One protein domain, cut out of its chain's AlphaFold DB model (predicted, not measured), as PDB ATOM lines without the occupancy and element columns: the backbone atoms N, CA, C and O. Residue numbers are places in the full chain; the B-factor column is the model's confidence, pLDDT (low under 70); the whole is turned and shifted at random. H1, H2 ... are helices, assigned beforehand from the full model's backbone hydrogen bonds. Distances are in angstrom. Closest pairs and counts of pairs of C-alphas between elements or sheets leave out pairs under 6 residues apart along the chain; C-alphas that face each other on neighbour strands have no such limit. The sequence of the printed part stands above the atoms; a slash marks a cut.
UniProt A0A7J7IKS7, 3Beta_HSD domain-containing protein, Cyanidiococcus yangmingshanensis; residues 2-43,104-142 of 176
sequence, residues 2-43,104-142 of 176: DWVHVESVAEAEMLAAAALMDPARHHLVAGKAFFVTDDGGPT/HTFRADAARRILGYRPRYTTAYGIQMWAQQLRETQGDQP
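Overview. This is residues 2 to 43 and 104 to 142 of the 176 residues of the protein "3Beta_HSD domain-containing protein" of Cyanidiococcus yangmingshanensis (UniProt A0A7J7IKS7). A small helical body, with H1 along one side and the short helices H2 and H3 gathered near H1's last residues, extends at its other end into an arm made by H4, of which residues 128 to 138 stick out. Residues 30 to 43, with no named element, fold back from H2 along the body. The printed part has 81 residues and four named helices, H1, H2, H3 and H4 in chain order, with no named strand; its class is all helix. It is loose, with a radius of gyration of the C-alphas of 15.8 A, and spans 54 by 25 by 18 A, the arm making much of the length.

Along the chain. H1, residues 6 to 21, begins at C-alpha 6 (153.714, 105.111, 125.573) and is 22.8 A long. H2 is residues 26 to 29 and H3 residues 109 to 115. H4, residues 123 to 138, is 22.1 A long and ends at C-alpha 138 (144.719, 122.279, 133.146).

Arrangement. H1 touches H2 with residues 16 to 20 alone; the closest C-alphas, of Leu 20 and His 26, are 4.5 A apart. H1 touches H3 with residues 12 to 19 alone, closest at the C-alphas of Leu 15 and Leu 115, 5.7 A; they run the same way at a steep tilt of 52 degrees. H2 and H3 only just touch, with 3 pairs of C-alphas within 8 A, the closest those of Leu 28 and Ile 114, 7.0 A. H4 is apart from H1, H2 and H3. Each O i to N i+4 pair is within hydrogen-bond range in H1, H3 and H4; H2 is too short for such a pair, and its one O i to N i+3 pair is within range.

Size, cuts and confidence. The C-alphas farthest apart, of Ala 24 and Pro 142, are 54.6 A apart. Residues 44 to 103 are not printed; C-alphas 43 and 104 are 8.8 A apart across the cut. Residues 128 to 142 stand free, and 139 to 142 have pLDDT under 70.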
ATOM      1  N   ASP A   2     152.977 107.947 112.358       87.12
ATOM      2  CA  ASP A   2     152.324 106.824 113.034       87.12
ATOM      3  C   ASP A   2     152.421 107.059 114.548       87.12
ATOM      4  O   ASP A   2     153.503 107.390 115.041       87.12
ATOM      5  N   TRP A   3     151.295 106.988 115.252       89.56
ATOM      6  CA  TRP A   3     151.203 107.327 116.674       89.56
ATOM      7  C   TRP A   3     151.075 106.050 117.490       89.56
ATOM      8  O   TRP A   3     150.233 105.206 117.192       89.56
ATOM      9  N   VAL A   4     151.889 105.937 118.536       92.62
ATOM     10  CA  VAL A   4     151.924 104.779 119.427       92.62
ATOM     11  C   VAL A   4     151.752 105.240 120.867       92.62
ATOM     12  O   VAL A   4     152.294 106.275 121.267       92.62
ATOM     13  N   HIS A   5     150.978 104.489 121.641       93.12
ATOM     14  CA  HIS A   5     150.807 104.734 123.061       93.12
ATOM     15  C   HIS A   5     152.112 104.436 123.817       93.12
ATOM     16  O   HIS A   5     152.780 103.436 123.550       93.12
ATOM     17  N   VAL A   6     152.471 105.276 124.792       93.69
ATOM     18  CA  VAL A   6     153.714 105.111 125.573       93.69
ATOM     19  C   VAL A   6     153.781 103.743 126.253       93.69
ATOM     20  O   VAL A   6     154.827 103.102 126.239       93.69
ATOM     21  N   GLU A   7     152.663 103.254 126.789       93.88
ATOM     22  CA  GLU A   7     152.641 101.938 127.435       93.88
ATOM     23  C   GLU A   7     152.835 100.784 126.445       93.88
ATOM     24  O   GLU A   7     153.440  99.781 126.811       93.88
ATOM     25  N   SER A   8     152.392 100.927 125.189       94.25
ATOM     26  CA  SER A   8     152.672  99.935 124.143       94.25
ATOM     27  C   SER A   8     154.178  99.835 123.871       94.25
ATOM     28  O   SER A   8     154.709  98.740 123.680       94.25
ATOM     29  N   VAL A   9     154.887 100.972 123.885       95.06
ATOM     30  CA  VAL A   9     156.352 101.008 123.741       95.06
ATOM     31  C   VAL A   9     157.024 100.356 124.946       95.06
ATOM     32  O   VAL A   9     157.856  99.471 124.762       95.06
ATOM     33  N   ALA A  10     156.614 100.718 126.163       95.62
ATOM     34  CA  ALA A  10     157.157 100.132 127.389       95.62
ATOM     35  C   ALA A  10     156.936  98.608 127.452       95.62
ATOM     36  O   ALA A  10     157.834  97.857 127.828       95.62
ATOM     37  N   GLU A  11     155.765  98.118 127.033       95.31
ATOM     38  CA  GLU A  11     155.486  96.682 126.942       95.31
ATOM     39  C   GLU A  11     156.405  95.984 125.935       95.31
ATOM     40  O   GLU A  11     156.974  94.934 126.238       95.31
ATOM     41  N   ALA A  12     156.603  96.575 124.755       95.75
ATOM     42  CA  ALA A  12     157.527  96.035 123.766       95.75
ATOM     43  C   ALA A  12     158.977  95.992 124.283       95.75
ATOM     44  O   ALA A  12     159.680  95.012 124.023       95.75
ATOM     45  N   GLU A  13     159.415  97.000 125.042       95.69
ATOM     46  CA  GLU A  13     160.734  97.026 125.689       95.69
ATOM     47  C   GLU A  13     160.873  95.927 126.747       95.69
ATOM     48  O   GLU A  13     161.871  95.204 126.749       95.69
ATOM     49  N   MET A  14     159.855  95.726 127.591       96.62
ATOM     50  CA  MET A  14     159.840  94.632 128.569       96.62
ATOM     51  C   MET A  14     159.893  93.258 127.887       96.62
ATOM     52  O   MET A  14     160.651  92.386 128.314       96.62
ATOM     53  N   LEU A  15     159.139  93.063 126.800       96.62
ATOM     54  CA  LEU A  15     159.165  91.823 126.015       96.62
ATOM     55  C   LEU A  15     160.527  91.592 125.350       96.62
ATOM     56  O   LEU A  15     161.016  90.460 125.329       96.62
ATOM     57  N   ALA A  16     161.146  92.649 124.820       96.25
ATOM     58  CA  ALA A  16     162.487  92.589 124.247       96.25
ATOM     59  C   ALA A  16     163.532  92.218 125.304       96.25
ATOM     60  O   ALA A  16     164.339  91.317 125.070       96.25
ATOM     61  N   ALA A  17     163.478  92.848 126.481       96.44
ATOM     62  CA  ALA A  17     164.365  92.547 127.597       96.44
ATOM     63  C   ALA A  17     164.200  91.095 128.074       96.44
ATOM     64  O   ALA A  17     165.187  90.371 128.198       96.44
ATOM     65  N   ALA A  18     162.961  90.630 128.261       96.62
ATOM     66  CA  ALA A  18     162.683  89.252 128.661       96.62
ATOM     67  C   ALA A  18     163.209  88.233 127.635       96.62
ATOM     68  O   ALA A  18     163.843  87.247 128.007       96.62
ATOM     69  N   ALA A  19     163.002  88.484 126.339       96.12
ATOM     70  CA  ALA A  19     163.506  87.616 125.275       96.12
ATOM     71  C   ALA A  19     165.040  87.630 125.161       96.12
ATOM     72  O   ALA A  19     165.623  86.642 124.718       96.12
ATOM     73  N   LEU A  20     165.695  88.730 125.545       96.50
ATOM     74  CA  LEU A  20     167.154  88.840 125.550       96.50
ATOM     75  C   LEU A  20     167.780  88.064 126.715       96.50
ATOM     76  O   LEU A  20     168.865  87.503 126.561       96.50
ATOM     77  N   MET A  21     167.092  88.019 127.859       96.75
ATOM     78  CA  MET A  21     167.530  87.290 129.053       96.75
ATOM     79  C   MET A  21     167.280  85.780 128.966       96.75
ATOM     80  O   MET A  21     167.933  85.018 129.671       96.75
ATOM     81  N   ASP A  22     166.357  85.341 128.111       96.38
ATOM     82  CA  ASP A  22     166.081  83.928 127.858       96.38
ATOM     83  C   ASP A  22     167.147  83.323 126.918       96.38
ATOM     84  O   ASP A  22     167.180  83.676 125.732       96.38
ATOM     85  N   PRO A  23     167.986  82.369 127.375       95.00
ATOM     86  CA  PRO A  23     169.012  81.749 126.535       95.00
ATOM     87  C   PRO A  23     168.458  81.095 125.261       95.00
ATOM     88  O   PRO A  23     169.129  81.094 124.227       95.00
ATOM     89  N   ALA A  24     167.224  80.578 125.300       94.94
ATOM     90  CA  ALA A  24     166.590  79.949 124.145       94.94
ATOM     91  C   ALA A  24     166.157  80.977 123.089       94.94
ATOM     92  O   ALA A  24     166.120  80.658 121.900       94.94
ATOM     93  N   ARG A  25     165.858  82.218 123.490       94.12
ATOM     94  CA  ARG A  25     165.362  83.284 122.598       94.12
ATOM     95  C   ARG A  25     166.399  84.364 122.301       94.12
ATOM     96  O   ARG A  25     166.219  85.098 121.332       94.12
ATOM     97  N   HIS A  26     167.504  84.414 123.043       94.12
ATOM     98  CA  HIS A  26     168.555  85.427 122.932       94.12
ATOM     99  C   HIS A  26     169.020  85.649 121.486       94.12
ATOM    100  O   HIS A  26     169.012  86.771 120.979       94.12
ATOM    101  N   HIS A  27     169.347  84.564 120.780       94.25
ATOM    102  CA  HIS A  27     169.818  84.604 119.392       94.25
ATOM    103  C   HIS A  27     168.785  85.186 118.406       94.25
ATOM    104  O   HIS A  27     169.140  85.646 117.318       94.25
ATOM    105  N   LEU A  28     167.496  85.180 118.762       92.94
ATOM    106  CA  LEU A  28     166.430  85.728 117.929       92.94
ATOM    107  C   LEU A  28     166.295  87.242 118.062       92.94
ATOM    108  O   LEU A  28     165.737  87.842 117.141       92.94
ATOM    109  N   VAL A  29     166.770  87.843 119.154       95.81
ATOM    110  CA  VAL A  29     166.548  89.265 119.473       95.81
ATOM    111  C   VAL A  29     167.831  90.087 119.561       95.81
ATOM    112  O   VAL A  29     167.796  91.276 119.251       95.81
ATOM    113  N   ALA A  30     168.960  89.475 119.926       95.00
ATOM    114  CA  ALA A  30     170.228  90.177 120.082       95.00
ATOM    115  C   ALA A  30     170.641  90.886 118.779       95.00
ATOM    116  O   ALA A  30     170.655  90.289 117.701       95.00
ATOM    117  N   GLY A  31     170.946  92.184 118.880       93.69
ATOM    118  CA  GLY A  31     171.362  93.021 117.748       93.69
ATOM    119  C   GLY A  31     170.256  93.381 116.749       93.69
ATOM    120  O   GLY A  31     170.556  93.976 115.715       93.69
ATOM    121  N   LYS A  32     168.987  93.042 117.019       93.94
ATOM    122  CA  LYS A  32     167.872  93.374 116.122       93.94
ATOM    123  C   LYS A  32     167.145  94.638 116.555       93.94
ATOM    124  O   LYS A  32     166.869  94.843 117.732       93.94
ATOM    125  N   ALA A  33     166.776  95.447 115.567       94.38
ATOM    126  CA  ALA A  33     165.865  96.567 115.747       94.38
ATOM    127  C   ALA A  33     164.417  96.112 115.516       94.38
ATOM    128  O   ALA A  33     164.125  95.386 114.562       94.38
ATOM    129  N   PHE A  34     163.511  96.571 116.375       94.88
ATOM    130  CA  PHE A  34     162.082  96.290 116.290       94.88
ATOM    131  C   PHE A  34     161.306  97.599 116.171       94.88
ATOM    132  O   PHE A  34     161.592  98.559 116.881       94.88
ATOM    133  N   PHE A  35     160.313  97.628 115.284       94.44
ATOM    134  CA  PHE A  35     159.334  98.710 115.237       94.44
ATOM    135  C   PHE A  35     158.105  98.331 116.059       94.44
ATOM    136  O   PHE A  35     157.661  97.180 116.028       94.44
ATOM    137  N   VAL A  36     157.545  99.319 116.750       94.06
ATOM    138  CA  VAL A  36     156.354  99.193 117.592       94.06
ATOM    139  C   VAL A  36     155.307 100.168 117.066       94.06
ATOM    140  O   VAL A  36     155.618 101.326 116.803       94.06
ATOM    141  N   THR A  37     154.086  99.682 116.857       93.00
ATOM    142  CA  THR A  37     152.943 100.477 116.384       93.00
ATOM    143  C   THR A  37     151.637  99.879 116.912       93.00
ATOM    144  O   THR A  37     151.575  98.676 117.200       93.00
ATOM    145  N   ASP A  38     150.614 100.725 117.025       90.94
ATOM    146  CA  ASP A  38     149.247 100.396 117.450       90.94
ATOM    147  C   ASP A  38     148.285 100.180 116.260       90.94
ATOM    148  O   ASP A  38     147.070 100.284 116.408       90.94
ATOM    149  N   ASP A  39     148.812  99.909 115.058       84.81
ATOM    150  CA  ASP A  39     148.047  99.672 113.814       84.81
ATOM    151  C   ASP A  39     147.135 100.827 113.360       84.81
ATOM    152  O   ASP A  39     146.326 100.663 112.447       84.81
ATOM    153  N   GLY A  40     147.278 102.021 113.940       78.06
ATOM    154  CA  GLY A  40     146.499 103.200 113.549       78.06
ATOM    155  C   GLY A  40     146.862 103.743 112.162       78.06
ATOM    156  O   GLY A  40     146.045 104.403 111.515       78.06
ATOM    157  N   GLY A  41     148.075 103.451 111.687       79.69
ATOM    158  CA  GLY A  41     148.590 103.931 110.410       79.69
ATOM    159  C   GLY A  41     148.946 105.427 110.416       79.69
ATOM    160  O   GLY A  41     148.742 106.149 111.397       79.69
ATOM    161  N   PRO A  42     149.505 105.939 109.304       79.81
ATOM    162  CA  PRO A  42     149.982 107.311 109.229       79.81
ATOM    163  C   PRO A  42     148.814 108.301 109.289       79.81
ATOM    164  O   PRO A  42     147.991 108.383 108.380       79.81
ATOM    165  N   THR A  43     148.805 109.130 110.328       83.31
ATOM    166  CA  THR A  43     147.814 110.187 110.538       83.31
ATOM    167  C   THR A  43     148.497 111.558 110.610       83.31
ATOM    168  O   THR A  43     149.661 111.683 111.012       83.31
ATOM    169  N   HIS A 104     155.180 108.849 107.716       85.62
ATOM    170  CA  HIS A 104     155.949 107.773 108.337       85.62
ATOM    171  C   HIS A 104     155.053 106.554 108.540       85.62
ATOM    172  O   HIS A 104     154.006 106.671 109.175       85.62
ATOM    173  N   THR A 105     155.462 105.412 107.991       85.75
ATOM    174  CA  THR A 105     154.774 104.122 108.124       85.75
ATOM    175  C   THR A 105     155.771 103.091 108.629       85.75
ATOM    176  O   THR A 105     156.918 103.066 108.183       85.75
ATOM    177  N   PHE A 106     155.340 102.249 109.564       88.44
ATOM    178  CA  PHE A 106     156.176 101.214 110.162       88.44
ATOM    179  C   PHE A 106     155.431  99.881 110.179       88.44
ATOM    180  O   PHE A 106     154.204  99.836 110.134       88.44
ATOM    181  N   ARG A 107     156.183  98.777 110.230       90.19
ATOM    182  CA  ARG A 107     155.630  97.423 110.348       90.19
ATOM    183  C   ARG A 107     156.156  96.767 111.616       90.19
ATOM    184  O   ARG A 107     157.356  96.531 111.731       90.19
ATOM    185  N   ALA A 108     155.252  96.416 112.527       92.81
ATOM    186  CA  ALA A 108     155.579  95.722 113.775       92.81
ATOM    187  C   ALA A 108     155.612  94.184 113.644       92.81
ATOM    188  O   ALA A 108     155.615  93.479 114.649       92.81
ATOM    189  N   ASP A 109     155.663  93.633 112.427       93.56
ATOM    190  CA  ASP A 109     155.598  92.180 112.193       93.56
ATOM    191  C   ASP A 109     156.708  91.407 112.920       93.56
ATOM    192  O   ASP A 109     156.478  90.331 113.475       93.56
ATOM    193  N   ALA A 110     157.923  91.967 112.953       93.38
ATOM    194  CA  ALA A 110     159.046  91.368 113.667       93.38
ATOM    195  C   ALA A 110     158.805  91.345 115.183       93.38
ATOM    196  O   ALA A 110     159.042  90.317 115.815       93.38
ATOM    197  N   ALA A 111     158.282  92.438 115.751       94.56
ATOM    198  CA  ALA A 111     157.946  92.517 117.169       94.56
ATOM    199  C   ALA A 111     156.831  91.518 117.522       94.56
ATOM    200  O   ALA A 111     156.944  90.776 118.496       94.56
ATOM    201  N   ARG A 112     155.801  91.402 116.675       94.62
ATOM    202  CA  ARG A 112     154.702  90.438 116.855       94.62
ATOM    203  C   ARG A 112     155.186  89.001 116.861       94.62
ATOM    204  O   ARG A 112     154.852  88.237 117.759       94.62
ATOM    205  N   ARG A 113     155.979  88.630 115.857       94.62
ATOM    206  CA  ARG A 113     156.411  87.243 115.661       94.62
ATOM    207  C   ARG A 113     157.490  86.812 116.650       94.62
ATOM    208  O   ARG A 113     157.468  85.672 117.092       94.62
ATOM    209  N   ILE A 114     158.457  87.682 116.942       94.44
ATOM    210  CA  ILE A 114     159.651  87.317 117.723       94.44
ATOM    211  C   ILE A 114     159.459  87.642 119.207       94.44
ATOM    212  O   ILE A 114     159.800  86.824 120.063       94.44
ATOM    213  N   LEU A 115     158.912  88.820 119.519       94.88
ATOM    214  CA  LEU A 115     158.711  89.257 120.902       94.88
ATOM    215  C   LEU A 115     157.364  88.791 121.461       94.88
ATOM    216  O   LEU A 115     157.246  88.619 122.670       94.88
ATOM    217  N   GLY A 116     156.380  88.530 120.594       93.81
ATOM    218  CA  GLY A 116     155.000  88.261 121.000       93.81
ATOM    219  C   GLY A 116     154.189  89.536 121.241       93.81
ATOM    220  O   GLY A 116     153.101  89.459 121.802       93.81
ATOM    221  N   TYR A 117     154.707  90.698 120.820       95.75
ATOM    222  CA  TYR A 117     154.056  91.993 121.008       95.75
ATOM    223  C   TYR A 117     152.667  92.018 120.362       95.75
ATOM    224  O   TYR A 117     152.506  91.608 119.210       95.75
ATOM    225  N   ARG A 118     151.671  92.539 121.080       92.81
ATOM    226  CA  ARG A 118     150.329  92.801 120.555       92.81
ATOM    227  C   ARG A 118     149.874  94.177 121.035       92.81
ATOM    228  O   ARG A 118     149.904  94.402 122.241       92.81
ATOM    229  N   PRO A 119     149.449  95.076 120.135       88.44
ATOM    230  CA  PRO A 119     148.987  96.392 120.546       88.44
ATOM    231  C   PRO A 119     147.738  96.256 121.419       88.44
ATOM    232  O   PRO A 119     146.767  95.600 121.037       88.44
ATOM    233  N   ARG A 120     147.789  96.846 122.615       90.19
ATOM    234  CA  ARG A 120     146.673  96.855 123.576       90.19
ATOM    235  C   ARG A 120     145.786  98.079 123.419       90.19
ATOM    236  O   ARG A 120     144.612  98.041 123.780       90.19
ATOM    237  N   TYR A 121     146.357  99.149 122.882       91.50
ATOM    238  CA  TYR A 121     145.712 100.436 122.738       91.50
ATOM    239  C   TYR A 121     145.451 100.741 121.274       91.50
ATOM    240  O   TYR A 121     146.149 100.273 120.379       91.50
ATOM    241  N   THR A 122     144.416 101.539 121.044       90.50
ATOM    242  CA  THR A 122     144.154 102.140 119.739       90.50
ATOM    243  C   THR A 122     144.514 103.616 119.802       90.50
ATOM    244  O   THR A 122     144.449 104.236 120.868       90.50
ATOM    245  N   THR A 123     144.821 104.224 118.657       89.12
ATOM    246  CA  THR A 123     145.070 105.672 118.589       89.12
ATOM    247  C   THR A 123     143.890 106.480 119.145       89.12
ATOM    248  O   THR A 123     144.097 107.471 119.838       89.12
ATOM    249  N   ALA A 124     142.651 106.034 118.902       89.50
ATOM    250  CA  ALA A 124     141.449 106.681 119.426       89.50
ATOM    251  C   ALA A 124     141.372 106.627 120.962       89.50
ATOM    252  O   ALA A 124     141.042 107.630 121.591       89.50
ATOM    253  N   TYR A 125     141.723 105.486 121.563       91.88
ATOM    254  CA  TYR A 125     141.811 105.360 123.018       91.88
ATOM    255  C   TYR A 125     142.865 106.314 123.597       91.88
ATOM    256  O   TYR A 125     142.577 107.055 124.533       91.88
ATOM    257  N   GLY A 126     144.059 106.362 122.992       91.50
ATOM    258  CA  GLY A 126     145.125 107.272 123.423       91.50
ATOM    259  C   GLY A 126     144.712 108.748 123.367       91.50
ATOM    260  O   GLY A 126     144.988 109.499 124.297       91.50
ATOM    261  N   ILE A 127     143.983 109.150 122.320       91.50
ATOM    262  CA  ILE A 127     143.409 110.501 122.188       91.50
ATOM    263  C   ILE A 127     142.456 110.821 123.348       91.50
ATOM    264  O   ILE A 127     142.543 111.900 123.932       91.50
ATOM    265  N   GLN A 128     141.559 109.896 123.700       91.81
ATOM    266  CA  GLN A 128     140.588 110.103 124.781       91.81
ATOM    267  C   GLN A 128     141.265 110.214 126.149       91.81
ATOM    268  O   GLN A 128     140.954 111.132 126.909       91.81
ATOM    269  N   MET A 129     142.214 109.318 126.432       92.19
ATOM    270  CA  MET A 129     142.987 109.333 127.675       92.19
ATOM    271  C   MET A 129     143.787 110.623 127.818       92.19
ATOM    272  O   MET A 129     143.756 111.259 128.871       92.19
ATOM    273  N   TRP A 130     144.449 111.059 126.745       92.44
ATOM    274  CA  TRP A 130     145.202 112.306 126.766       92.44
ATOM    275  C   TRP A 130     144.288 113.518 126.980       92.44
ATOM    276  O   TRP A 130     144.594 114.373 127.807       92.44
ATOM    277  N   ALA A 131     143.129 113.577 126.317       91.06
ATOM    278  CA  ALA A 131     142.159 114.650 126.537       91.06
ATOM    279  C   ALA A 131     141.627 114.683 127.979       91.06
ATOM    280  O   ALA A 131     141.401 115.755 128.540       91.06
ATOM    281  N   GLN A 132     141.411 113.518 128.598       90.62
ATOM    282  CA  GLN A 132     141.038 113.435 130.008       90.62
ATOM    283  C   GLN A 132     142.154 113.969 130.911       90.62
ATOM    284  O   GLN A 132     141.900 114.865 131.712       90.62
ATOM    285  N   GLN A 133     143.384 113.490 130.726       89.94
ATOM    286  CA  GLN A 133     144.534 113.950 131.499       89.94
ATOM    287  C   GLN A 133     144.754 115.461 131.345       89.94
ATOM    288  O   GLN A 133     145.076 116.150 132.311       89.94
ATOM    289  N   LEU A 134     144.557 115.997 130.138       88.19
ATOM    290  CA  LEU A 134     144.683 117.426 129.878       88.19
ATOM    291  C   LEU A 134     143.629 118.234 130.647       88.19
ATOM    292  O   LEU A 134     143.981 119.234 131.261       88.19
ATOM    293  N   ARG A 135     142.371 117.773 130.694       86.06
ATOM    294  CA  ARG A 135     141.312 118.413 131.502       86.06
ATOM    295  C   ARG A 135     141.625 118.396 132.989       86.06
ATOM    296  O   ARG A 135     141.413 119.394 133.663       86.06
ATOM    297  N   GLU A 136     142.129 117.278 133.496       87.31
ATOM    298  CA  GLU A 136     142.472 117.137 134.915       87.31
ATOM    299  C   GLU A 136     143.661 118.021 135.311       87.31
ATOM    300  O   GLU A 136     143.680 118.577 136.406       87.31
ATOM    301  N   THR A 137     144.648 118.167 134.421       84.94
ATOM    302  CA  THR A 137     145.871 118.937 134.702       84.94
ATOM    303  C   THR A 137     145.728 120.434 134.444       84.94
ATOM    304  O   THR A 137     146.328 121.213 135.179       84.94
ATOM    305  N   GLN A 138     144.950 120.856 133.439       73.94
ATOM    306  CA  GLN A 138     144.719 122.279 133.146       73.94
ATOM    307  C   GLN A 138     143.461 122.866 133.792       73.94
ATOM    308  O   GLN A 138     143.427 124.069 134.055       73.94
ATOM    309  N   GLY A 139     142.420 122.070 134.055       69.94
ATOM    310  CA  GLY A 139     141.104 122.607 134.417       69.94
ATOM    311  C   GLY A 139     140.573 123.589 133.359       69.94
ATOM    312  O   GLY A 139     140.776 123.383 132.167       69.94
ATOM    313  N   ASP A 140     139.934 124.678 133.803       68.00
ATOM    314  CA  ASP A 140     139.470 125.791 132.949       68.00
ATOM    315  C   ASP A 140     140.561 126.848 132.677       68.00
ATOM    316  O   ASP A 140     140.272 127.932 132.155       68.00
ATOM    317  N   GLN A 141     141.816 126.599 133.072       66.75
ATOM    318  CA  GLN A 141     142.863 127.589 132.853       66.75
ATOM    319  C   GLN A 141     143.157 127.721 131.355       66.75
ATOM    320  O   GLN A 141     143.331 126.715 130.664       66.75
ATOM    321  N   PRO A 142     143.227 128.956 130.825       66.00
ATOM    322  CA  PRO A 142     143.633 129.150 129.447       66.00
ATOM    323  C   PRO A 142     145.045 128.592 129.258       66.00
ATOM    324  O   PRO A 142     145.893 128.743 130.135       66.00
TER     325      PRO A 142